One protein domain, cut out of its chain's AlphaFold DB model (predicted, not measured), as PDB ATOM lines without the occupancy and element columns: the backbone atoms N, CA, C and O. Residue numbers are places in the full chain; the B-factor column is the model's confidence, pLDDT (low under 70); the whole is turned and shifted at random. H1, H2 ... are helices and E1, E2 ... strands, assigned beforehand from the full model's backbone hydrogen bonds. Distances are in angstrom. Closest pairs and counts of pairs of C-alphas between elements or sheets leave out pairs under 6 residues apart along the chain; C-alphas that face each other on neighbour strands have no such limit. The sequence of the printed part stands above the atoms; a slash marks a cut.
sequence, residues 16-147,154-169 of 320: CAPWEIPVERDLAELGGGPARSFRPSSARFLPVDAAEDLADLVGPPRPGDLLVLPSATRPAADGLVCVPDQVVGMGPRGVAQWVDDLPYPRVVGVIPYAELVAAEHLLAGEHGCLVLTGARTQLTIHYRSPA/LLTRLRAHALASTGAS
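Overview. This is residues 16 to 147 and 154 to 169 of the 320 residues of an uncharacterized protein of Amycolatopsis niigatensis (UniProt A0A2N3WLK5). Two antiparallel sheets stand partly face to face as a sandwich, E2, E5, E6 and E7 in one and the long E8, E9 and E10 in the other, their strands crossed at 49 degrees; H2 covers the far face of the first sheet, and H3 packs on both sheets. At one end of the long axis a small sheet, E1, E4 and E3 in that order and antiparallel, extends the body, with H1 over it. The printed part has 148 residues with three named helices and ten named strands, in the order E1 H1 H2 E2 E3 E4 E5 E6 E7 E8 E9 E10 H3, a mixed class. It is compact, with a radius of gyration of the C-alphas of 15.2 A, and elongated, spanning 51 by 31 by 28 A.

Arrangement. Start at E1, residues 21 to 23, antiparallel to E4, residues 79 to 83; N 23 and O 80 are 2.8 A apart. E4 forms a hairpin with E3, residues 72 to 76, with N 81 and O 74 2.8 A apart. H1, residues 25 to 31, is on this sheet at a height of 8.9 A; its closest C-alphas to E4 are Arg 25 and Leu 80, 6.0 A. E2, residues 66 to 69, runs on into E3 at 59 degrees, and E4 into E5, residues 86 to 91, at 45 degrees. Beside E5 find E2, N 69 to O 86 2.8 A; E5, E6, residues 94 to 99, and E7, residues 107 to 112, make a meander of antiparallel neighbours, with N 89 to O 96 2.9 A and N 111 to O 95 2.8 A. H2, residues 50 to 58, is on this sheet over E5 and E6, height 7.9 A, with the C-alphas of Val 58 and Gly 91 closest at 4.7 A. E8, residues 116 to 124, E9, 127 to 134, and E10, 138 to 144, form a second meander, with N 131 to O 120 2.7 A and N 130 to O 141 2.9 A. In the sandwich, E7 and E10 come closest at C-alphas 109 and 139, 6.6 A. H3, residues 154 to 164, is on the face opposite H2, height 9.7 A, and on the E8 sheet, height 10.1 A. Every O i to N i+4 pair is within hydrogen-bond range in H2 and H3; H1 has 0 of 3, and 1 of 4 for i+3.

Along the chain. Find C-alpha 21 at (-35.299, 29.755, -30.955), where E1 begins. E8 runs 24.3 A from C-alpha 116 at (-57.306, 17.591, -20.327), E9 23.1 A and E10 20.0 A. H3, 14.9 A, ends at C-alpha 164, (-63.063, 18.111, -9.417).

Size, cuts and confidence. The farthest C-alphas, Asp 26 and Gly 167, are 51.0 A apart. Residues 148 to 153 are not printed; the gap is 10.6 A. The link H1 to H2 is long. Mean pLDDT of the printed part is 78.3; 48 residues are under 70, among them 21 to 37.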
ATOM      1  N   CYS A  16     -38.187  21.780 -32.233       65.88
ATOM      2  CA  CYS A  16     -38.422  23.108 -31.683       65.88
ATOM      3  C   CYS A  16     -39.924  23.385 -31.676       65.88
ATOM      4  O   CYS A  16     -40.594  23.245 -32.706       65.88
ATOM      5  N   ALA A  17     -40.449  23.759 -30.515       69.56
ATOM      6  CA  ALA A  17     -41.784  24.311 -30.462       69.56
ATOM      7  C   ALA A  17     -41.835  25.578 -31.343       69.56
ATOM      8  O   ALA A  17     -40.808  26.230 -31.534       69.56
ATOM      9  N   PRO A  18     -43.003  25.963 -31.881       66.06
ATOM     10  CA  PRO A  18     -43.121  27.140 -32.748       66.06
ATOM     11  C   PRO A  18     -42.520  28.445 -32.186       66.06
ATOM     12  O   PRO A  18     -42.141  29.313 -32.964       66.06
ATOM     13  N   TRP A  19     -42.417  28.567 -30.860       59.81
ATOM     14  CA  TRP A  19     -41.884  29.723 -30.122       59.81
ATOM     15  C   TRP A  19     -40.442  29.530 -29.601       59.81
ATOM     16  O   TRP A  19     -39.909  30.373 -28.884       59.81
ATOM     17  N   GLU A  20     -39.811  28.390 -29.888       71.75
ATOM     18  CA  GLU A  20     -38.442  28.072 -29.476       71.75
ATOM     19  C   GLU A  20     -37.420  28.553 -30.519       71.75
ATOM     20  O   GLU A  20     -37.598  28.343 -31.719       71.75
ATOM     21  N   ILE A  21     -36.313  29.160 -30.067       64.44
ATOM     22  CA  ILE A  21     -35.299  29.755 -30.955       64.44
ATOM     23  C   ILE A  21     -33.996  28.943 -30.885       64.44
ATOM     24  O   ILE A  21     -33.379  28.895 -29.818       64.44
ATOM     25  N   PRO A  22     -33.528  28.312 -31.979       67.31
ATOM     26  CA  PRO A  22     -32.220  27.662 -32.001       67.31
ATOM     27  C   PRO A  22     -31.101  28.707 -31.883       67.31
ATOM     28  O   PRO A  22     -31.135  29.745 -32.540       67.31
ATOM     29  N   VAL A  23     -30.105  28.433 -31.043       57.84
ATOM     30  CA  VAL A  23     -28.968  29.317 -30.763       57.84
ATOM     31  C   VAL A  23     -27.650  28.541 -30.758       57.84
ATOM     32  O   VAL A  23     -27.577  27.388 -30.322       57.84
ATOM     33  N   GLU A  24     -26.589  29.191 -31.236       56.38
ATOM     34  CA  GLU A  24     -25.225  28.662 -31.161       56.38
ATOM     35  C   GLU A  24     -24.758  28.545 -29.701       56.38
ATOM     36  O   GLU A  24     -25.164  29.317 -28.827       56.38
ATOM     37  N   ARG A  25     -23.906  27.548 -29.426       51.91
ATOM     38  CA  ARG A  25     -23.573  27.096 -28.064       51.91
ATOM     39  C   ARG A  25     -22.999  28.203 -27.173       51.91
ATOM     40  O   ARG A  25     -23.315  28.239 -25.988       51.91
ATOM     41  N   ASP A  26     -22.240  29.123 -27.761       46.69
ATOM     42  CA  ASP A  26     -21.520  30.183 -27.049       46.69
ATOM     43  C   ASP A  26     -22.454  31.303 -26.541       46.69
ATOM     44  O   ASP A  26     -22.167  31.951 -25.537       46.69
ATOM     45  N   LEU A  27     -23.618  31.504 -27.174       43.97
ATOM     46  CA  LEU A  27     -24.608  32.509 -26.755       43.97
ATOM     47  C   LEU A  27     -25.474  32.037 -25.575       43.97
ATOM     48  O   LEU A  27     -26.043  32.854 -24.850       43.97
ATOM     49  N   ALA A  28     -25.568  30.725 -25.355       49.12
ATOM     50  CA  ALA A  28     -26.410  30.132 -24.318       49.12
ATOM     51  C   ALA A  28     -25.832  30.255 -22.898       49.12
ATOM     52  O   ALA A  28     -26.585  30.195 -21.924       49.12
ATOM     53  N   GLU A  29     -24.515  30.426 -22.769       47.19
ATOM     54  CA  GLU A  29     -23.825  30.530 -21.475       47.19
ATOM     55  C   GLU A  29     -24.028  31.902 -20.801       47.19
ATOM     56  O   GLU A  29     -23.853  32.037 -19.590       47.19
ATOM     57  N   LEU A  30     -24.484  32.910 -21.555       44.31
ATOM     58  CA  LEU A  30     -24.664  34.292 -21.091       44.31
ATOM     59  C   LEU A  30     -26.013  34.556 -20.385       44.31
ATOM     60  O   LEU A  30     -26.173  35.589 -19.739       44.31
ATOM     61  N   GLY A  31     -26.985  33.636 -20.470       45.62
ATOM     62  CA  GLY A  31     -28.363  33.825 -19.973       45.62
ATOM     63  C   GLY A  31     -28.622  33.427 -18.510       45.62
ATOM     64  O   GLY A  31     -29.765  33.439 -18.056       45.62
ATOM     65  N   GLY A  32     -27.589  33.035 -17.759       46.06
ATOM     66  CA  GLY A  32     -27.703  32.488 -16.400       46.06
ATOM     67  C   GLY A  32     -27.951  33.529 -15.302       46.06
ATOM     68  O   GLY A  32     -27.116  33.696 -14.418       46.06
ATOM     69  N   GLY A  33     -29.087  34.228 -15.336       41.03
ATOM     70  CA  GLY A  33     -29.507  35.134 -14.261       41.03
ATOM     71  C   GLY A  33     -29.888  34.409 -12.953       41.03
ATOM     72  O   GLY A  33     -30.192  33.212 -12.965       41.03
ATOM     73  N   PRO A  34     -29.885  35.112 -11.800       41.59
ATOM     74  CA  PRO A  34     -30.165  34.525 -10.489       41.59
ATOM     75  C   PRO A  34     -31.577  33.929 -10.402       41.59
ATOM     76  O   PRO A  34     -32.526  34.433 -11.001       41.59
ATOM     77  N   ALA A  35     -31.704  32.857  -9.614       46.53
ATOM     78  CA  ALA A  35     -32.928  32.087  -9.420       46.53
ATOM     79  C   ALA A  35     -34.106  32.968  -8.964       46.53
ATOM     80  O   ALA A  35     -34.266  33.257  -7.777       46.53
ATOM     81  N   ARG A  36     -34.967  33.377  -9.903       52.56
ATOM     82  CA  ARG A  36     -36.307  33.866  -9.568       52.56
ATOM     83  C   ARG A  36     -37.070  32.720  -8.904       52.56
ATOM     84  O   ARG A  36     -36.982  31.572  -9.340       52.56
ATOM     85  N   SER A  37     -37.824  33.024  -7.846       61.09
ATOM     86  CA  SER A  37     -38.817  32.080  -7.331       61.09
ATOM     87  C   SER A  37     -39.750  31.714  -8.481       61.09
ATOM     88  O   SER A  37     -40.388  32.596  -9.052       61.09
ATOM     89  N   PHE A  38     -39.853  30.421  -8.801       77.00
ATOM     90  CA  PHE A  38     -40.751  29.930  -9.851       77.00
ATOM     91  C   PHE A  38     -42.227  30.228  -9.549       77.00
ATOM     92  O   PHE A  38     -43.079  30.105 -10.422       77.00
ATOM     93  N   ARG A  39     -42.539  30.621  -8.307       78.12
ATOM     94  CA  ARG A  39     -43.843  31.149  -7.913       78.12
ATOM     95  C   ARG A  39     -43.737  32.628  -7.585       78.12
ATOM     96  O   ARG A  39     -43.017  32.974  -6.637       78.12
ATOM     97  N   PRO A  40     -44.456  33.495  -8.304       75.44
ATOM     98  CA  PRO A  40     -44.521  34.891  -7.935       75.44
ATOM     99  C   PRO A  40     -45.317  35.024  -6.631       75.44
ATOM    100  O   PRO A  40     -46.363  34.404  -6.454       75.44
ATOM    101  N   SER A  41     -44.847  35.857  -5.704       69.75
ATOM    102  CA  SER A  41     -45.610  36.194  -4.491       69.75
ATOM    103  C   SER A  41     -46.797  37.123  -4.783       69.75
ATOM    104  O   SER A  41     -47.687  37.281  -3.951       69.75
ATOM    105  N   SER A  42     -46.817  37.744  -5.965       69.81
ATOM    106  CA  SER A  42     -47.855  38.656  -6.440       69.81
ATOM    107  C   SER A  42     -47.842  38.730  -7.969       69.81
ATOM    108  O   SER A  42     -46.772  38.673  -8.574       69.81
ATOM    109  N   ALA A  43     -49.011  38.923  -8.587       70.62
ATOM    110  CA  ALA A  43     -49.158  39.062 -10.039       70.62
ATOM    111  C   ALA A  43     -48.348  40.233 -10.633       70.62
ATOM    112  O   ALA A  43     -47.955  40.170 -11.788       70.62
ATOM    113  N   ARG A  44     -48.001  41.255  -9.835       66.69
ATOM    114  CA  ARG A  44     -47.152  42.387 -10.270       66.69
ATOM    115  C   ARG A  44     -45.723  41.998 -10.676       66.69
ATOM    116  O   ARG A  44     -44.988  42.837 -11.177       66.69
ATOM    117  N   PHE A  45     -45.298  40.777 -10.349       66.88
ATOM    118  CA  PHE A  45     -43.986  40.237 -10.715       66.88
ATOM    119  C   PHE A  45     -44.027  39.414 -12.008       66.88
ATOM    120  O   PHE A  45     -43.019  38.808 -12.369       66.88
ATOM    121  N   LEU A  46     -45.184  39.357 -12.672       75.44
ATOM    122  CA  LEU A  46     -45.309  38.813 -14.015       75.44
ATOM    123  C   LEU A  46     -44.876  39.860 -15.055       75.44
ATOM    124  O   LEU A  46     -44.943  41.060 -14.773       75.44
ATOM    125  N   PRO A  47     -44.469  39.429 -16.259       77.12
ATOM    126  CA  PRO A  47     -44.420  40.303 -17.428       77.12
ATOM    127  C   PRO A  47     -45.752  41.052 -17.602       77.12
ATOM    128  O   PRO A  47     -46.808  40.484 -17.313       77.12
ATOM    129  N   VAL A  48     -45.684  42.314 -18.047       70.31
ATOM    130  CA  VAL A  48     -46.787  43.302 -17.977       70.31
ATOM    131  C   VAL A  48     -48.106  42.763 -18.541       70.31
ATOM    132  O   VAL A  48     -49.142  42.958 -17.915       70.31
ATOM    133  N   ASP A  49     -48.049  41.993 -19.627       84.06
ATOM    134  CA  ASP A  49     -49.249  41.509 -20.322       84.06
ATOM    135  C   ASP A  49     -49.674  40.092 -19.878       84.06
ATOM    136  O   ASP A  49     -50.821  39.688 -20.047       84.06
ATOM    137  N   ALA A  50     -48.783  39.335 -19.226       86.88
ATOM    138  CA  ALA A  50     -49.041  37.936 -18.879       86.88
ATOM    139  C   ALA A  50     -50.193  37.775 -17.879       86.88
ATOM    140  O   ALA A  50     -50.952  36.810 -17.947       86.88
ATOM    141  N   ALA A  51     -50.318  38.695 -16.920       86.12
ATOM    142  CA  ALA A  51     -51.364  38.620 -15.905       86.12
ATOM    143  C   ALA A  51     -52.763  38.799 -16.511       86.12
ATOM    144  O   ALA A  51     -53.675  38.049 -16.161       86.12
ATOM    145  N   GLU A  52     -52.914  39.779 -17.403       88.31
ATOM    146  CA  GLU A  52     -54.181  40.112 -18.058       88.31
ATOM    147  C   GLU A  52     -54.563  39.027 -19.071       88.31
ATOM    148  O   GLU A  52     -55.641  38.443 -18.953       88.31
ATOM    149  N   ASP A  53     -53.629  38.639 -19.948       90.81
ATOM    150  CA  ASP A  53     -53.843  37.594 -20.954       90.81
ATOM    151  C   ASP A  53     -54.282  36.264 -20.313       90.81
ATOM    152  O   ASP A  53     -55.236  35.611 -20.748       90.81
ATOM    153  N   LEU A  54     -53.611  35.849 -19.231       91.75
ATOM    154  CA  LEU A  54     -53.972  34.626 -18.515       91.75
ATOM    155  C   LEU A  54     -55.322  34.767 -17.797       91.75
ATOM    156  O   LEU A  54     -56.119  33.823 -17.807       91.75
ATOM    157  N   ALA A  55     -55.615  35.924 -17.195       91.31
ATOM    158  CA  ALA A  55     -56.890  36.157 -16.522       91.31
ATOM    159  C   ALA A  55     -58.081  36.058 -17.488       91.31
ATOM    160  O   ALA A  55     -59.094  35.426 -17.157       91.31
ATOM    161  N   ASP A  56     -57.938  36.593 -18.699       91.75
ATOM    162  CA  ASP A  56     -58.970  36.564 -19.733       91.75
ATOM    163  C   ASP A  56     -59.267  35.150 -20.234       91.75
ATOM    164  O   ASP A  56     -60.426  34.817 -20.511       91.75
ATOM    165  N   LEU A  57     -58.262  34.275 -20.254       91.94
ATOM    166  CA  LEU A  57     -58.383  32.913 -20.770       91.94
ATOM    167  C   LEU A  57     -58.808  31.902 -19.707       91.94
ATOM    168  O   LEU A  57     -59.780  31.166 -19.903       91.94
ATOM    169  N   VAL A  58     -58.112  31.871 -18.567       93.12
ATOM    170  CA  VAL A  58     -58.333  30.852 -17.527       93.12
ATOM    171  C   VAL A  58     -59.103  31.368 -16.310       93.12
ATOM    172  O   VAL A  58     -59.544  30.572 -15.480       93.12
ATOM    173  N   GLY A  59     -59.386  32.672 -16.254       91.00
ATOM    174  CA  GLY A  59     -59.896  33.363 -15.064       91.00
ATOM    175  C   GLY A  59     -58.742  33.893 -14.209       91.00
ATOM    176  O   GLY A  59     -57.616  33.448 -14.404       91.00
ATOM    177  N   PRO A  60     -58.996  34.819 -13.267       87.75
ATOM    178  CA  PRO A  60     -57.941  35.488 -12.508       87.75
ATOM    179  C   PRO A  60     -57.121  34.464 -11.703       87.75
ATOM    180  O   PRO A  60     -57.650  33.890 -10.741       87.75
ATOM    181  N   PRO A  61     -55.854  34.202 -12.079       82.44
ATOM    182  CA  PRO A  61     -55.048  33.194 -11.410       82.44
ATOM    183  C   PRO A  61     -54.596  33.718 -10.044       82.44
ATOM    184  O   PRO A  61     -54.223  34.886  -9.892       82.44
ATOM    185  N   ARG A  62     -54.604  32.865  -9.015       85.69
ATOM    186  CA  ARG A  62     -53.993  33.230  -7.727       85.69
ATOM    187  C   ARG A  62     -52.469  33.164  -7.868       85.69
ATOM    188  O   ARG A  62     -51.979  32.389  -8.682       85.69
ATOM    189  N   PRO A  63     -51.684  33.863  -7.027       80.69
ATOM    190  CA  PRO A  63     -50.220  33.759  -7.059       80.69
ATOM    191  C   PRO A  63     -49.703  32.316  -6.958       80.69
ATOM    192  O   PRO A  63     -48.732  31.947  -7.609       80.69
ATOM    193  N   GLY A  64     -50.397  31.469  -6.188       80.31
ATOM    194  CA  GLY A  64     -50.083  30.046  -6.112       80.31
ATOM    195  C   GLY A  64     -50.329  29.297  -7.422       80.31
ATOM    196  O   GLY A  64     -49.679  28.288  -7.653       80.31
ATOM    197  N   ASP A  65     -51.249  29.744  -8.269       87.56
ATOM    198  CA  ASP A  65     -51.656  29.095  -9.524       87.56
ATOM    199  C   ASP A  65     -50.812  29.542 -10.730       87.56
ATOM    200  O   ASP A  65     -51.065  29.131 -11.862       87.56
ATOM    201  N   LEU A  66     -49.796  30.367 -10.477       88.38
ATOM    202  CA  LEU A  66     -48.845  30.852 -11.464       88.38
ATOM    203  C   LEU A  66     -47.507  30.127 -11.310       88.38
ATOM    204  O   LEU A  66     -46.987  29.958 -10.202       88.38
ATOM    205  N   LEU A  67     -46.926  29.749 -12.442       89.25
ATOM    206  CA  LEU A  67     -45.564  29.251 -12.546       89.25
ATOM    207  C   LEU A  67     -44.809  30.124 -13.547       89.25
ATOM    208  O   LEU A  67     -45.100  30.091 -14.739       89.25
ATOM    209  N   VAL A  68     -43.845  30.897 -13.052       85.50
ATOM    210  CA  VAL A  68     -42.945  31.707 -13.879       85.50
ATOM    211  C   VAL A  68     -41.677  30.906 -14.101       85.50
ATOM    212  O   VAL A  68     -40.964  30.568 -13.154       85.50
ATOM    213  N   LEU A  69     -41.407  30.588 -15.356       81.88
ATOM    214  CA  LEU A  69     -40.225  29.860 -15.768       81.88
ATOM    215  C   LEU A  69     -39.306  30.849 -16.475       81.88
ATOM    216  O   LEU A  69     -39.696  31.390 -17.510       81.88
ATOM    217  N   PRO A  70     -38.122  31.125 -15.903       68.31
ATOM    218  CA  PRO A  70     -37.170  32.001 -16.556       68.31
ATOM    219  C   PRO A  70     -36.738  31.378 -17.879       68.31
ATOM    220  O   PRO A  70     -36.728  30.146 -18.008       68.31
ATOM    221  N   SER A  71     -36.319  32.235 -18.803       66.50
ATOM    222  CA  SER A  71     -35.760  31.840 -20.080       66.50
ATOM    223  C   SER A  71     -34.730  30.735 -19.868       66.50
ATOM    224  O   SER A  71     -33.764  30.900 -19.111       66.50
ATOM    225  N   ALA A  72     -34.967  29.580 -20.473       64.44
ATOM    226  CA  ALA A  72     -34.124  28.410 -20.310       64.44
ATOM    227  C   ALA A  72     -33.431  28.101 -21.627       64.44
ATOM    228  O   ALA A  72     -33.982  28.315 -22.699       64.44
ATOM    229  N   THR A  73     -32.240  27.529 -21.547       62.50
ATOM    230  CA  THR A  73     -31.620  26.875 -22.693       62.50
ATOM    231  C   THR A  73     -31.789  25.370 -22.533       62.50
ATOM    232  O   THR A  73     -31.659  24.834 -21.427       62.50
ATOM    233  N   ARG A  74     -32.134  24.669 -23.614       68.56
ATOM    234  CA  ARG A  74     -32.153  23.200 -23.642       68.56
ATOM    235  C   ARG A  74     -31.279  22.664 -24.772       68.56
ATOM    236  O   ARG A  74     -31.190  23.307 -25.815       68.56
ATOM    237  N   PRO A  75     -30.671  21.480 -24.607       65.00
ATOM    238  CA  PRO A  75     -30.058  20.770 -25.719       65.00
ATOM    239  C   PRO A  75     -31.095  20.331 -26.758       65.00
ATOM    240  O   PRO A  75     -32.228  19.973 -26.421       65.00
ATOM    241  N   ALA A  76     -30.677  20.364 -28.020       67.94
ATOM    242  CA  ALA A  76     -31.372  19.840 -29.189       67.94
ATOM    243  C   ALA A  76     -30.360  19.127 -30.104       67.94
ATOM    244  O   ALA A  76     -29.149  19.283 -29.933       67.94
ATOM    245  N   ALA A  77     -30.852  18.347 -31.072       67.38
ATOM    246  CA  ALA A  77     -30.007  17.553 -31.971       67.38
ATOM    247  C   ALA A  77     -28.920  18.387 -32.685       67.38
ATOM    248  O   ALA A  77     -27.789  17.922 -32.810       67.38
ATOM    249  N   ASP A  78     -29.240  19.634 -33.051       67.12
ATOM    250  CA  ASP A  78     -28.358  20.536 -33.805       67.12
ATOM    251  C   ASP A  78     -27.781  21.697 -32.964       67.12
ATOM    252  O   ASP A  78     -27.250  22.657 -33.519       67.12
ATOM    253  N   GLY A  79     -27.865  21.648 -31.626       70.88
ATOM    254  CA  GLY A  79     -27.295  22.696 -30.768       70.88
ATOM    255  C   GLY A  79     -28.065  22.952 -29.476       70.88
ATOM    256  O   GLY A  79     -28.443  22.023 -28.759       70.88
ATOM    257  N   LEU A  80     -28.256  24.230 -29.147       67.81
ATOM    258  CA  LEU A  80     -29.057  24.674 -28.010       67.81
ATOM    259  C   LEU A  80     -30.285  25.432 -28.512       67.81
ATOM    260  O   LEU A  80     -30.272  26.046 -29.572       67.81
ATOM    261  N   VAL A  81     -31.358  25.383 -27.739       66.88
ATOM    262  CA  VAL A  81     -32.602  26.101 -28.005       66.88
ATOM    263  C   VAL A  81     -32.867  27.023 -26.831       66.88
ATOM    264  O   VAL A  81     -32.881  26.564 -25.688       66.88
ATOM    265  N   CYS A  82     -33.050  28.309 -27.114       64.31
ATOM    266  CA  CYS A  82     -33.499  29.298 -26.152       64.31
ATOM    267  C   CYS A  82     -35.022  29.258 -26.063       64.31
ATOM    268  O   CYS A  82     -35.736  29.319 -27.068       64.31
ATOM    269  N   VAL A  83     -35.501  29.153 -24.834       65.62
ATOM    270  CA  VAL A  83     -36.901  29.222 -24.473       65.62
ATOM    271  C   VAL A  83     -37.130  30.616 -23.882       65.62
ATOM    272  O   VAL A  83     -36.455  30.941 -22.905       65.62
ATOM    273  N   PRO A  84     -38.025  31.443 -24.446       64.94
ATOM    274  CA  PRO A  84     -38.423  32.730 -23.857       64.94
ATOM    275  C   PRO A  84     -38.965  32.590 -22.423       64.94
ATOM    276  O   PRO A  84     -39.320  31.489 -21.997       64.94
ATOM    277  N   ASP A  85     -39.041  33.699 -21.677       76.94
ATOM    278  CA  ASP A  85     -39.696  33.726 -20.360       76.94
ATOM    279  C   ASP A  85     -41.137  33.206 -20.509       76.94
ATOM    280  O   ASP A  85     -41.908  33.694 -21.338       76.94
ATOM    281  N   GLN A  86     -41.502  32.197 -19.715       84.81
ATOM    282  CA  GLN A  86     -42.825  31.581 -19.775       84.81
ATOM    283  C   GLN A  86     -43.581  31.802 -18.475       84.81
ATOM    284  O   GLN A  86     -43.030  31.696 -17.377       84.81
ATOM    285  N   VAL A  87     -44.882  32.021 -18.595       89.06
ATOM    286  CA  VAL A  87     -45.808  32.015 -17.472       89.06
ATOM    287  C   VAL A  87     -46.880  30.978 -17.748       89.06
ATOM    288  O   VAL A  87     -47.683  31.111 -18.667       89.06
ATOM    289  N   VAL A  88     -46.911  29.930 -16.933       92.19
ATOM    290  CA  VAL A  88     -48.016  28.973 -16.934       92.19
ATOM    291  C   VAL A  88     -49.016  29.422 -15.885       92.19
ATOM    292  O   VAL A  88     -48.688  29.508 -14.699       92.19
ATOM    293  N   GLY A  89     -50.231  29.724 -16.329       92.62
ATOM    294  CA  GLY A  89     -51.334  30.134 -15.474       92.62
ATOM    295  C   GLY A  89     -52.393  29.055 -15.383       92.62
ATOM    296  O   GLY A  89     -52.866  28.541 -16.397       92.62
ATOM    297  N   MET A  90     -52.790  28.733 -14.159       93.88
ATOM    298  CA  MET A  90     -53.947  27.904 -13.870       93.88
ATOM    299  C   MET A  90     -55.062  28.778 -13.279       93.88
ATOM    300  O   MET A  90     -54.820  29.641 -12.440       93.88
ATOM    301  N   GLY A  91     -56.298  28.552 -13.712       92.44
ATOM    302  CA  GLY A  91     -57.468  29.264 -13.207       92.44
ATOM    303  C   GLY A  91     -58.726  28.400 -13.291       92.44
ATOM    304  O   GLY A  91     -58.659  27.266 -13.757       92.44
ATOM    305  N   PRO A  92     -59.900  28.904 -12.873       91.06
ATOM    306  CA  PRO A  92     -61.140  28.123 -12.828       91.06
ATOM    307  C   PRO A  92     -61.545  27.453 -14.148       91.06
ATOM    308  O   PRO A  92     -62.271  26.460 -14.128       91.06
ATOM    309  N   ARG A  93     -61.113  27.999 -15.291       92.88
ATOM    310  CA  ARG A  93     -61.487  27.494 -16.620       92.88
ATOM    311  C   ARG A  93     -60.500  26.471 -17.188       92.88
ATOM    312  O   ARG A  93     -60.883  25.715 -18.079       92.88
ATOM    313  N   GLY A  94     -59.264  26.412 -16.690       95.00
ATOM    314  CA  GLY A  94     -58.245  25.508 -17.215       95.00
ATOM    315  C   GLY A  94     -56.821  25.982 -16.955       95.00
ATOM    316  O   GLY A  94     -56.533  26.658 -15.968       95.00
ATOM    317  N   VAL A  95     -55.932  25.615 -17.871       96.19
ATOM    318  CA  VAL A  95     -54.516  25.990 -17.870       96.19
ATOM    319  C   VAL A  95     -54.158  26.671 -19.185       96.19
ATOM    320  O   VAL A  95     -54.646  26.276 -20.244       96.19
ATOM    321  N   ALA A  96     -53.305  27.683 -19.120       95.06
ATOM    322  CA  ALA A  96     -52.786  28.388 -20.279       95.06
ATOM    323  C   ALA A  96     -51.283  28.626 -20.130       95.06
ATOM    324  O   ALA A  96     -50.763  28.730 -19.015       95.06
ATOM    325  N   GLN A  97     -50.599  28.702 -21.266       92.62
ATOM    326  CA  GLN A  97     -49.187  29.053 -21.342       92.62
ATOM    327  C   GLN A  97     -49.059  30.387 -22.065       92.62
ATOM    328  O   GLN A  97     -49.463  30.520 -23.221       92.62
ATOM    329  N   TRP A  98     -48.500  31.353 -21.353       90.62
ATOM    330  CA  TRP A  98     -48.071  32.631 -21.880       90.62
ATOM    331  C   TRP A  98     -46.552  32.617 -22.031       90.62
ATOM    332  O   TRP A  98     -45.841  32.022 -21.218       90.62
ATOM    333  N   VAL A  99     -46.057  33.249 -23.077       84.88
ATOM    334  CA  VAL A  99     -44.666  33.278 -23.482       84.88
ATOM    335  C   VAL A  99     -44.340  34.688 -23.948       84.88
ATOM    336  O   VAL A  99     -45.071  35.258 -24.751       84.88
ATOM    337  N   ASP A 100     -43.236  35.246 -23.456       77.88
ATOM    338  CA  ASP A 100     -42.744  36.542 -23.925       77.88
ATOM    339  C   ASP A 100     -41.996  36.370 -25.255       77.88
ATOM    340  O   ASP A 100     -40.765  36.441 -25.307       77.88
ATOM    341  N   ASP A 101     -42.724  36.049 -26.327       71.69
ATOM    342  CA  ASP A 101     -42.190  36.015 -27.684       71.69
ATOM    343  C   ASP A 101     -42.665  37.227 -28.501       71.69
ATOM    344  O   ASP A 101     -43.842  37.560 -28.610       71.69
ATOM    345  N   LEU A 102     -41.710  37.942 -29.095       56.94
ATOM    346  CA  LEU A 102     -42.001  38.973 -30.085       56.94
ATOM    347  C   LEU A 102     -41.682  38.405 -31.474       56.94
ATOM    348  O   LEU A 102     -40.593  37.848 -31.640       56.94
ATOM    349  N   PRO A 103     -42.557  38.553 -32.492       59.44
ATOM    350  CA  PRO A 103     -43.813  39.320 -32.545       59.44
ATOM    351  C   PRO A 103     -45.088  38.443 -32.574       59.44
ATOM    352  O   PRO A 103     -46.075  38.816 -33.211       59.44
ATOM    353  N   TYR A 104     -45.066  37.252 -31.979       61.53
ATOM    354  CA  TYR A 104     -46.154  36.279 -32.110       61.53
ATOM    355  C   TYR A 104     -47.223  36.445 -31.018       61.53
ATOM    356  O   TYR A 104     -47.066  37.247 -30.093       61.53
ATOM    357  N   PRO A 105     -48.375  35.755 -31.144       61.59
ATOM    358  CA  PRO A 105     -49.329  35.672 -30.052       61.59
ATOM    359  C   PRO A 105     -48.644  35.082 -28.820       61.59
ATOM    360  O   PRO A 105     -48.300  33.904 -28.798       61.59
ATOM    361  N   ARG A 106     -48.524  35.903 -27.776       79.06
ATOM    362  CA  ARG A 106     -47.849  35.546 -26.523       79.06
ATOM    363  C   ARG A 106     -48.528  34.395 -25.791       79.06
ATOM    364  O   ARG A 106     -47.926  33.718 -24.969       79.06
ATOM    365  N   VAL A 107     -49.797  34.129 -26.090       79.19
ATOM    366  CA  VAL A 107     -50.490  32.934 -25.610       79.19
ATOM    367  C   VAL A 107     -50.285  31.799 -26.600       79.19
ATOM    368  O   VAL A 107     -50.876  31.762 -27.679       79.19
ATOM    369  N   VAL A 108     -49.517  30.816 -26.157       79.12
ATOM    370  CA  VAL A 108     -49.164  29.628 -26.930       79.12
ATOM    371  C   VAL A 108     -50.301  28.602 -26.975       79.12
ATOM    372  O   VAL A 108     -50.454  27.866 -27.950       79.12
ATOM    373  N   GLY A 109     -51.140  28.559 -25.940       86.12
ATOM    374  CA  GLY A 109     -52.334  27.725 -25.950       86.12
ATOM    375  C   GLY A 109     -53.080  27.686 -24.624       86.12
ATOM    376  O   GLY A 109     -52.583  28.113 -23.580       86.12
ATOM    377  N   VAL A 110     -54.288  27.126 -24.683       94.50
ATOM    378  CA  VAL A 110     -55.193  26.959 -23.543       94.50
ATOM    379  C   VAL A 110     -55.773  25.553 -23.572       94.50
ATOM    380  O   VAL A 110     -56.252  25.098 -24.608       94.50
ATOM    381  N   ILE A 111     -55.763  24.874 -22.426       96.31
ATOM    382  CA  ILE A 111     -56.423  23.584 -22.235       96.31
ATOM    383  C   ILE A 111     -57.493  23.757 -21.153       96.31
ATOM    384  O   ILE A 111     -57.160  23.869 -19.966       96.31
ATOM    385  N   PRO A 112     -58.786  23.770 -21.526       95.44
ATOM    386  CA  PRO A 112     -59.868  23.658 -20.560       95.44
ATOM    387  C   PRO A 112     -59.745  22.363 -19.756       95.44
ATOM    388  O   PRO A 112     -59.378  21.326 -20.305       95.44
ATOM    389  N   TYR A 113     -60.113  22.377 -18.474       93.69
ATOM    390  CA  TYR A 113     -60.003  21.174 -17.632       93.69
ATOM    391  C   TYR A 113     -60.768  19.967 -18.180       93.69
ATOM    392  O   TYR A 113     -60.277  18.848 -18.103       93.69
ATOM    393  N   ALA A 114     -61.938  20.202 -18.780       91.56
ATOM    394  CA  ALA A 114     -62.750  19.159 -19.408       91.56
ATOM    395  C   ALA A 114     -62.113  18.559 -20.676       91.56
ATOM    396  O   ALA A 114     -62.578  17.534 -21.167       91.56
ATOM    397  N   GLU A 115     -61.086  19.207 -21.228       94.06
ATOM    398  CA  GLU A 115     -60.345  18.726 -22.392       94.06
ATOM    399  C   GLU A 115     -59.013  18.086 -22.017       94.06
ATOM    400  O   GLU A 115     -58.373  17.526 -22.902       94.06
ATOM    401  N   LEU A 116     -58.578  18.159 -20.756       95.31
ATOM    402  CA  LEU A 116     -57.306  17.591 -20.327       95.31
ATOM    403  C   LEU A 116     -57.362  16.056 -20.362       95.31
ATOM    404  O   LEU A 116     -58.039  15.418 -19.560       95.31
ATOM    405  N   VAL A 117     -56.584  15.464 -21.265       95.06
ATOM    406  CA  VAL A 117     -56.523  14.017 -21.495       95.06
ATOM    407  C   VAL A 117     -55.392  13.371 -20.703       95.06
ATOM    408  O   VAL A 117     -55.586  12.334 -20.062       95.06
ATOM    409  N   ALA A 118     -54.201  13.967 -20.764       96.69
ATOM    410  CA  ALA A 118     -53.009  13.418 -20.139       96.69
ATOM    411  C   ALA A 118     -52.047  14.511 -19.671       96.69
ATOM    412  O   ALA A 118     -51.992  15.605 -20.235       96.69
ATOM    413  N   ALA A 119     -51.253  14.178 -18.660       97.06
ATOM    414  CA  ALA A 119     -50.114  14.963 -18.220       97.06
ATOM    415  C   ALA A 119     -48.886  14.053 -18.137       97.06
ATOM    416  O   ALA A 119     -48.884  13.054 -17.415       97.06
ATOM    417  N   GLU A 120     -47.847  14.398 -18.883       96.25
ATOM    418  CA  GLU A 120     -46.582  13.679 -18.920       96.25
ATOM    419  C   GLU A 120     -45.479  14.581 -18.381       96.25
ATOM    420  O   GLU A 120     -45.353  15.740 -18.756       96.25
ATOM    421  N   HIS A 121     -44.680  14.053 -17.473       94.69
ATOM    422  CA  HIS A 121     -43.550  14.734 -16.894       94.69
ATOM    423  C   HIS A 121     -42.301  13.879 -17.074       94.69
ATOM    424  O   HIS A 121     -42.267  12.713 -16.674       94.69
ATOM    425  N   LEU A 122     -41.265  14.475 -17.653       91.12
ATOM    426  CA  LEU A 122     -39.990  13.836 -17.932       91.12
ATOM    427  C   LEU A 122     -38.865  14.669 -17.332       91.12
ATOM    428  O   LEU A 122     -38.800  15.878 -17.529       91.12
ATOM    429  N   LEU A 123     -37.949  14.008 -16.635       88.00
ATOM    430  CA  LEU A 123     -36.752  14.607 -16.072       88.00
ATOM    431  C   LEU A 123     -35.506  13.983 -16.705       88.00
ATOM    432  O   LEU A 123     -35.304  12.768 -16.653       88.00
ATOM    433  N   ALA A 124     -34.640  14.833 -17.251       82.62
ATOM    434  CA  ALA A 124     -33.375  14.456 -17.865       82.62
ATOM    435  C   ALA A 124     -32.249  15.357 -17.334       82.62
ATOM    436  O   ALA A 124     -32.069  16.498 -17.760       82.62
ATOM    437  N   GLY A 125     -31.475  14.840 -16.376       81.81
ATOM    438  CA  GLY A 125     -30.336  15.556 -15.797       81.81
ATOM    439  C   GLY A 125     -30.755  16.813 -15.028       81.81
ATOM    440  O   GLY A 125     -31.371  16.712 -13.961       81.81
ATOM    441  N   GLU A 126     -30.370  17.979 -15.550       81.62
ATOM    442  CA  GLU A 126     -30.698  19.298 -14.993       81.62
ATOM    443  C   GLU A 126     -31.980  19.908 -15.558       81.62
ATOM    444  O   GLU A 126     -32.404  20.959 -15.077       81.62
ATOM    445  N   HIS A 127     -32.616  19.261 -16.531       83.81
ATOM    446  CA  HIS A 127     -33.791  19.784 -17.219       83.81
ATOM    447  C   HIS A 127     -34.998  18.870 -17.006       83.81
ATOM    448  O   HIS A 127     -34.869  17.657 -16.815       83.81
ATOM    449  N   GLY A 128     -36.177  19.475 -17.020       86.56
ATOM    450  CA  GLY A 128     -37.466  18.808 -16.975       86.56
ATOM    451  C   GLY A 128     -38.376  19.313 -18.087       86.56
ATOM    452  O   GLY A 128     -38.205  20.414 -18.612       86.56
ATOM    453  N   CYS A 129     -39.339  18.480 -18.448       90.38
ATOM    454  CA  CYS A 129     -40.379  18.785 -19.412       90.38
ATOM    455  C   CYS A 129     -41.716  18.329 -18.834       90.38
ATOM    456  O   CYS A 129     -41.845  17.180 -18.408       90.38
ATOM    457  N   LEU A 130     -42.693  19.230 -18.794       93.81
ATOM    458  CA  LEU A 130     -44.088  18.917 -18.518       93.81
ATOM    459  C   LEU A 130     -44.880  19.100 -19.813       93.81
ATOM    460  O   LEU A 130     -44.934  20.192 -20.367       93.81
ATOM    461  N   VAL A 131     -45.517  18.031 -20.264       94.88
ATOM    462  CA  VAL A 131     -46.383  18.000 -21.433       94.88
ATOM    463  C   VAL A 131     -47.816  17.803 -20.964       94.88
ATOM    464  O   VAL A 131     -48.160  16.784 -20.366       94.88
ATOM    465  N   LEU A 132     -48.672  18.774 -21.253       96.44
ATOM    466  CA  LEU A 132     -50.104  18.705 -20.995       96.44
ATOM    467  C   LEU A 132     -50.805  18.451 -22.322       96.44
ATOM    468  O   LEU A 132     -50.702  19.248 -23.248       96.44
ATOM    469  N   THR A 133     -51.504  17.327 -22.424       96.31
ATOM    470  CA  THR A 133     -52.228  16.936 -23.633       96.31
ATOM    471  C   THR A 133     -53.711  17.160 -23.411       96.31
ATOM    472  O   THR A 133     -54.329  16.487 -22.585       96.31
ATOM    473  N   GLY A 134     -54.274  18.115 -24.140       95.31
ATOM    474  CA  GLY A 134     -55.706  18.324 -24.265       95.31
ATOM    475  C   GLY A 134     -56.281  17.620 -25.496       95.31
ATOM    476  O   GLY A 134     -55.550  17.108 -26.341       95.31
ATOM    477  N   ALA A 135     -57.605  17.634 -25.640       92.38
ATOM    478  CA  ALA A 135     -58.289  17.064 -26.801       92.38
ATOM    479  C   ALA A 135     -57.926  17.759 -28.128       92.38
ATOM    480  O   ALA A 135     -57.968  17.132 -29.184       92.38
ATOM    481  N   ARG A 136     -57.607  19.059 -28.077       91.56
ATOM    482  CA  ARG A 136     -57.361  19.906 -29.260       91.56
ATOM    483  C   ARG A 136     -56.002  20.597 -29.261       91.56
ATOM    484  O   ARG A 136     -55.578  21.115 -30.289       91.56
ATOM    485  N   THR A 137     -55.346  20.640 -28.110       92.56
ATOM    486  CA  THR A 137     -54.166  21.470 -27.881       92.56
ATOM    487  C   THR A 137     -53.212  20.729 -26.966       92.56
ATOM    488  O   THR A 137     -53.639  20.001 -26.073       92.56
ATOM    489  N   GLN A 138     -51.921  20.934 -27.182       92.94
ATOM    490  CA  GLN A 138     -50.859  20.405 -26.345       92.94
ATOM    491  C   GLN A 138     -50.007  21.575 -25.860       92.94
ATOM    492  O   GLN A 138     -49.661  22.447 -26.653       92.94
ATOM    493  N   LEU A 139     -49.689  21.596 -24.568       91.88
ATOM    494  CA  LEU A 139     -48.764  22.560 -23.977       91.88
ATOM    495  C   LEU A 139     -47.495  21.828 -23.564       91.88
ATOM    496  O   LEU A 139     -47.570  20.808 -22.876       91.88
ATOM    497  N   THR A 140     -46.347  22.367 -23.958       89.75
ATOM    498  CA  THR A 140     -45.032  21.815 -23.628       89.75
ATOM    499  C   THR A 140     -44.253  22.858 -22.842       89.75
ATOM    500  O   THR A 140     -43.973  23.956 -23.321       89.75
ATOM    501  N   ILE A 141     -43.932  22.509 -21.602       88.25
ATOM    502  CA  ILE A 141     -43.369  23.408 -20.602       88.25
ATOM    503  C   ILE A 141     -41.990  22.876 -20.213       88.25
ATOM    504  O   ILE A 141     -41.866  21.865 -19.514       88.25
ATOM    505  N   HIS A 142     -40.949  23.570 -20.660       85.38
ATOM    506  CA  HIS A 142     -39.560  23.236 -20.361       85.38
ATOM    507  C   HIS A 142     -39.070  24.018 -19.151       85.38
ATOM    508  O   HIS A 142     -39.351  25.204 -19.008       85.38
ATOM    509  N   TYR A 143     -38.328  23.359 -18.264       83.81
ATOM    510  CA  TYR A 143     -37.880  23.991 -17.030       83.81
ATOM    511  C   TYR A 143     -36.592  23.357 -16.482       83.81
ATOM    512  O   TYR A 143     -36.195  22.259 -16.874       83.81
ATOM    513  N   ARG A 144     -35.907  24.039 -15.554       82.69
ATOM    514  CA  ARG A 144     -34.731  23.483 -14.856       82.69
ATOM    515  C   ARG A 144     -35.155  22.656 -13.648       82.69
ATOM    516  O   ARG A 144     -35.993  23.096 -12.873       82.69
ATOM    517  N   SER A 145     -34.508  21.522 -13.406       82.81
ATOM    518  CA  SER A 145     -34.866  20.560 -12.353       82.81
ATOM    519  C   SER A 145     -35.109  21.143 -10.944       82.81
ATOM    520  O   SER A 145     -35.993  20.616 -10.268       82.81
ATOM    521  N   PRO A 146     -34.463  22.244 -10.486       83.62
ATOM    522  CA  PRO A 146     -34.822  22.885  -9.215       83.62
ATOM    523  C   PRO A 146     -36.261  23.421  -9.146       83.62
ATOM    524  O   PRO A 146     -36.774  23.607  -8.045       83.62
ATOM    525  N   ALA A 147     -36.933  23.648 -10.280       84.19
ATOM    526  CA  ALA A 147     -38.341  24.049 -10.316       84.19
ATOM    527  C   ALA A 147     -39.307  22.890 -10.039       84.19
ATOM    528  O   ALA A 147     -40.504  23.131  -9.882       84.19
ATOM    529  N   LEU A 154     -48.027  22.187  -9.132       90.38
ATOM    530  CA  LEU A 154     -48.882  22.614 -10.252       90.38
ATOM    531  C   LEU A 154     -49.572  21.403 -10.901       90.38
ATOM    532  O   LEU A 154     -50.788  21.403 -11.051       90.38
ATOM    533  N   LEU A 155     -48.813  20.354 -11.224       93.25
ATOM    534  CA  LEU A 155     -49.302  19.113 -11.822       93.25
ATOM    535  C   LEU A 155     -50.361  18.431 -10.946       93.25
ATOM    536  O   LEU A 155     -51.389  17.984 -11.456       93.25
ATOM    537  N   THR A 156     -50.129  18.376  -9.633       91.19
ATOM    538  CA  THR A 156     -51.096  17.834  -8.670       91.19
ATOM    539  C   THR A 156     -52.396  18.630  -8.709       91.19
ATOM    540  O   THR A 156     -53.464  18.049  -8.896       91.19
ATOM    541  N   ARG A 157     -52.326  19.959  -8.563       90.50
ATOM    542  CA  ARG A 157     -53.526  20.806  -8.525       90.50
ATOM    543  C   ARG A 157     -54.274  20.805  -9.848       90.50
ATOM    544  O   ARG A 157     -55.495  20.709  -9.848       90.50
ATOM    545  N   LEU A 158     -53.556  20.841 -10.963       92.19
ATOM    546  CA  LEU A 158     -54.129  20.786 -12.302       92.19
ATOM    547  C   LEU A 158     -54.933  19.499 -12.507       92.19
ATOM    548  O   LEU A 158     -56.082  19.559 -12.945       92.19
ATOM    549  N   ARG A 159     -54.373  18.346 -12.123       92.88
ATOM    550  CA  ARG A 159     -55.105  17.077 -12.178       92.88
ATOM    551  C   ARG A 159     -56.264  17.054 -11.182       92.88
ATOM    552  O   ARG A 159     -57.357  16.642 -11.551       92.88
ATOM    553  N   ALA A 160     -56.082  17.562  -9.964       89.12
ATOM    554  CA  ALA A 160     -57.170  17.663  -8.991       89.12
ATOM    555  C   ALA A 160     -58.346  18.504  -9.521       89.12
ATOM    556  O   ALA A 160     -59.490  18.106  -9.347       89.12
ATOM    557  N   HIS A 161     -58.091  19.619 -10.210       89.44
ATOM    558  CA  HIS A 161     -59.131  20.450 -10.826       89.44
ATOM    559  C   HIS A 161     -59.823  19.767 -12.012       89.44
ATOM    560  O   HIS A 161     -61.055  19.806 -12.109       89.44
ATOM    561  N   ALA A 162     -59.058  19.092 -12.876       89.06
ATOM    562  CA  ALA A 162     -59.622  18.267 -13.940       89.06
ATOM    563  C   ALA A 162     -60.585  17.210 -13.373       89.06
ATOM    564  O   ALA A 162     -61.705  17.064 -13.860       89.06
ATOM    565  N   LEU A 163     -60.216  16.577 -12.255       82.81
ATOM    566  CA  LEU A 163     -61.055  15.595 -11.569       82.81
ATOM    567  C   LEU A 163     -62.170  16.204 -10.704       82.81
ATOM    568  O   LEU A 163     -63.206  15.569 -10.504       82.81
ATOM    569  N   ALA A 164     -62.022  17.422 -10.185       74.88
ATOM    570  CA  ALA A 164     -63.063  18.111  -9.417       74.88
ATOM    571  C   ALA A 164     -64.297  18.409 -10.281       74.88
ATOM    572  O   ALA A 164     -65.424  18.304  -9.800       74.88
ATOM    573  N   SER A 165     -64.096  18.627 -11.585       60.41
ATOM    574  CA  SER A 165     -65.178  18.661 -12.584       60.41
ATOM    575  C   SER A 165     -65.995  17.353 -12.625       60.41
ATOM    576  O   SER A 165     -67.134  17.338 -13.086       60.41
ATOM    577  N   THR A 166     -65.439  16.262 -12.084       55.06
ATOM    578  CA  THR A 166     -66.081  14.950 -11.891       55.06
ATOM    579  C   THR A 166     -66.361  14.583 -10.419       55.06
ATOM    580  O   THR A 166     -66.801  13.465 -10.145       55.06
ATOM    581  N   GLY A 167     -66.171  15.513  -9.468       50.84
ATOM    582  CA  GLY A 167     -66.522  15.356  -8.047       50.84
ATOM    583  C   GLY A 167     -65.381  14.997  -7.077       50.84
ATOM    584  O   GLY A 167     -65.669  14.496  -5.990       50.84
ATOM    585  N   ALA A 168     -64.109  15.214  -7.435       52.19
ATOM    586  CA  ALA A 168     -62.959  15.035  -6.533       52.19
ATOM    587  C   ALA A 168     -62.641  16.289  -5.681       52.19
ATOM    588  O   ALA A 168     -62.902  17.415  -6.097       52.19
ATOM    589  N   SER A 169     -62.061  16.097  -4.489       48.66
ATOM    590  CA  SER A 169     -61.648  17.181  -3.579       48.66
ATOM    591  C   SER A 169     -60.235  17.684  -3.900       48.66
ATOM    592  O   SER A 169     -59.341  16.890  -4.184       48.66
TER     593      SER A 169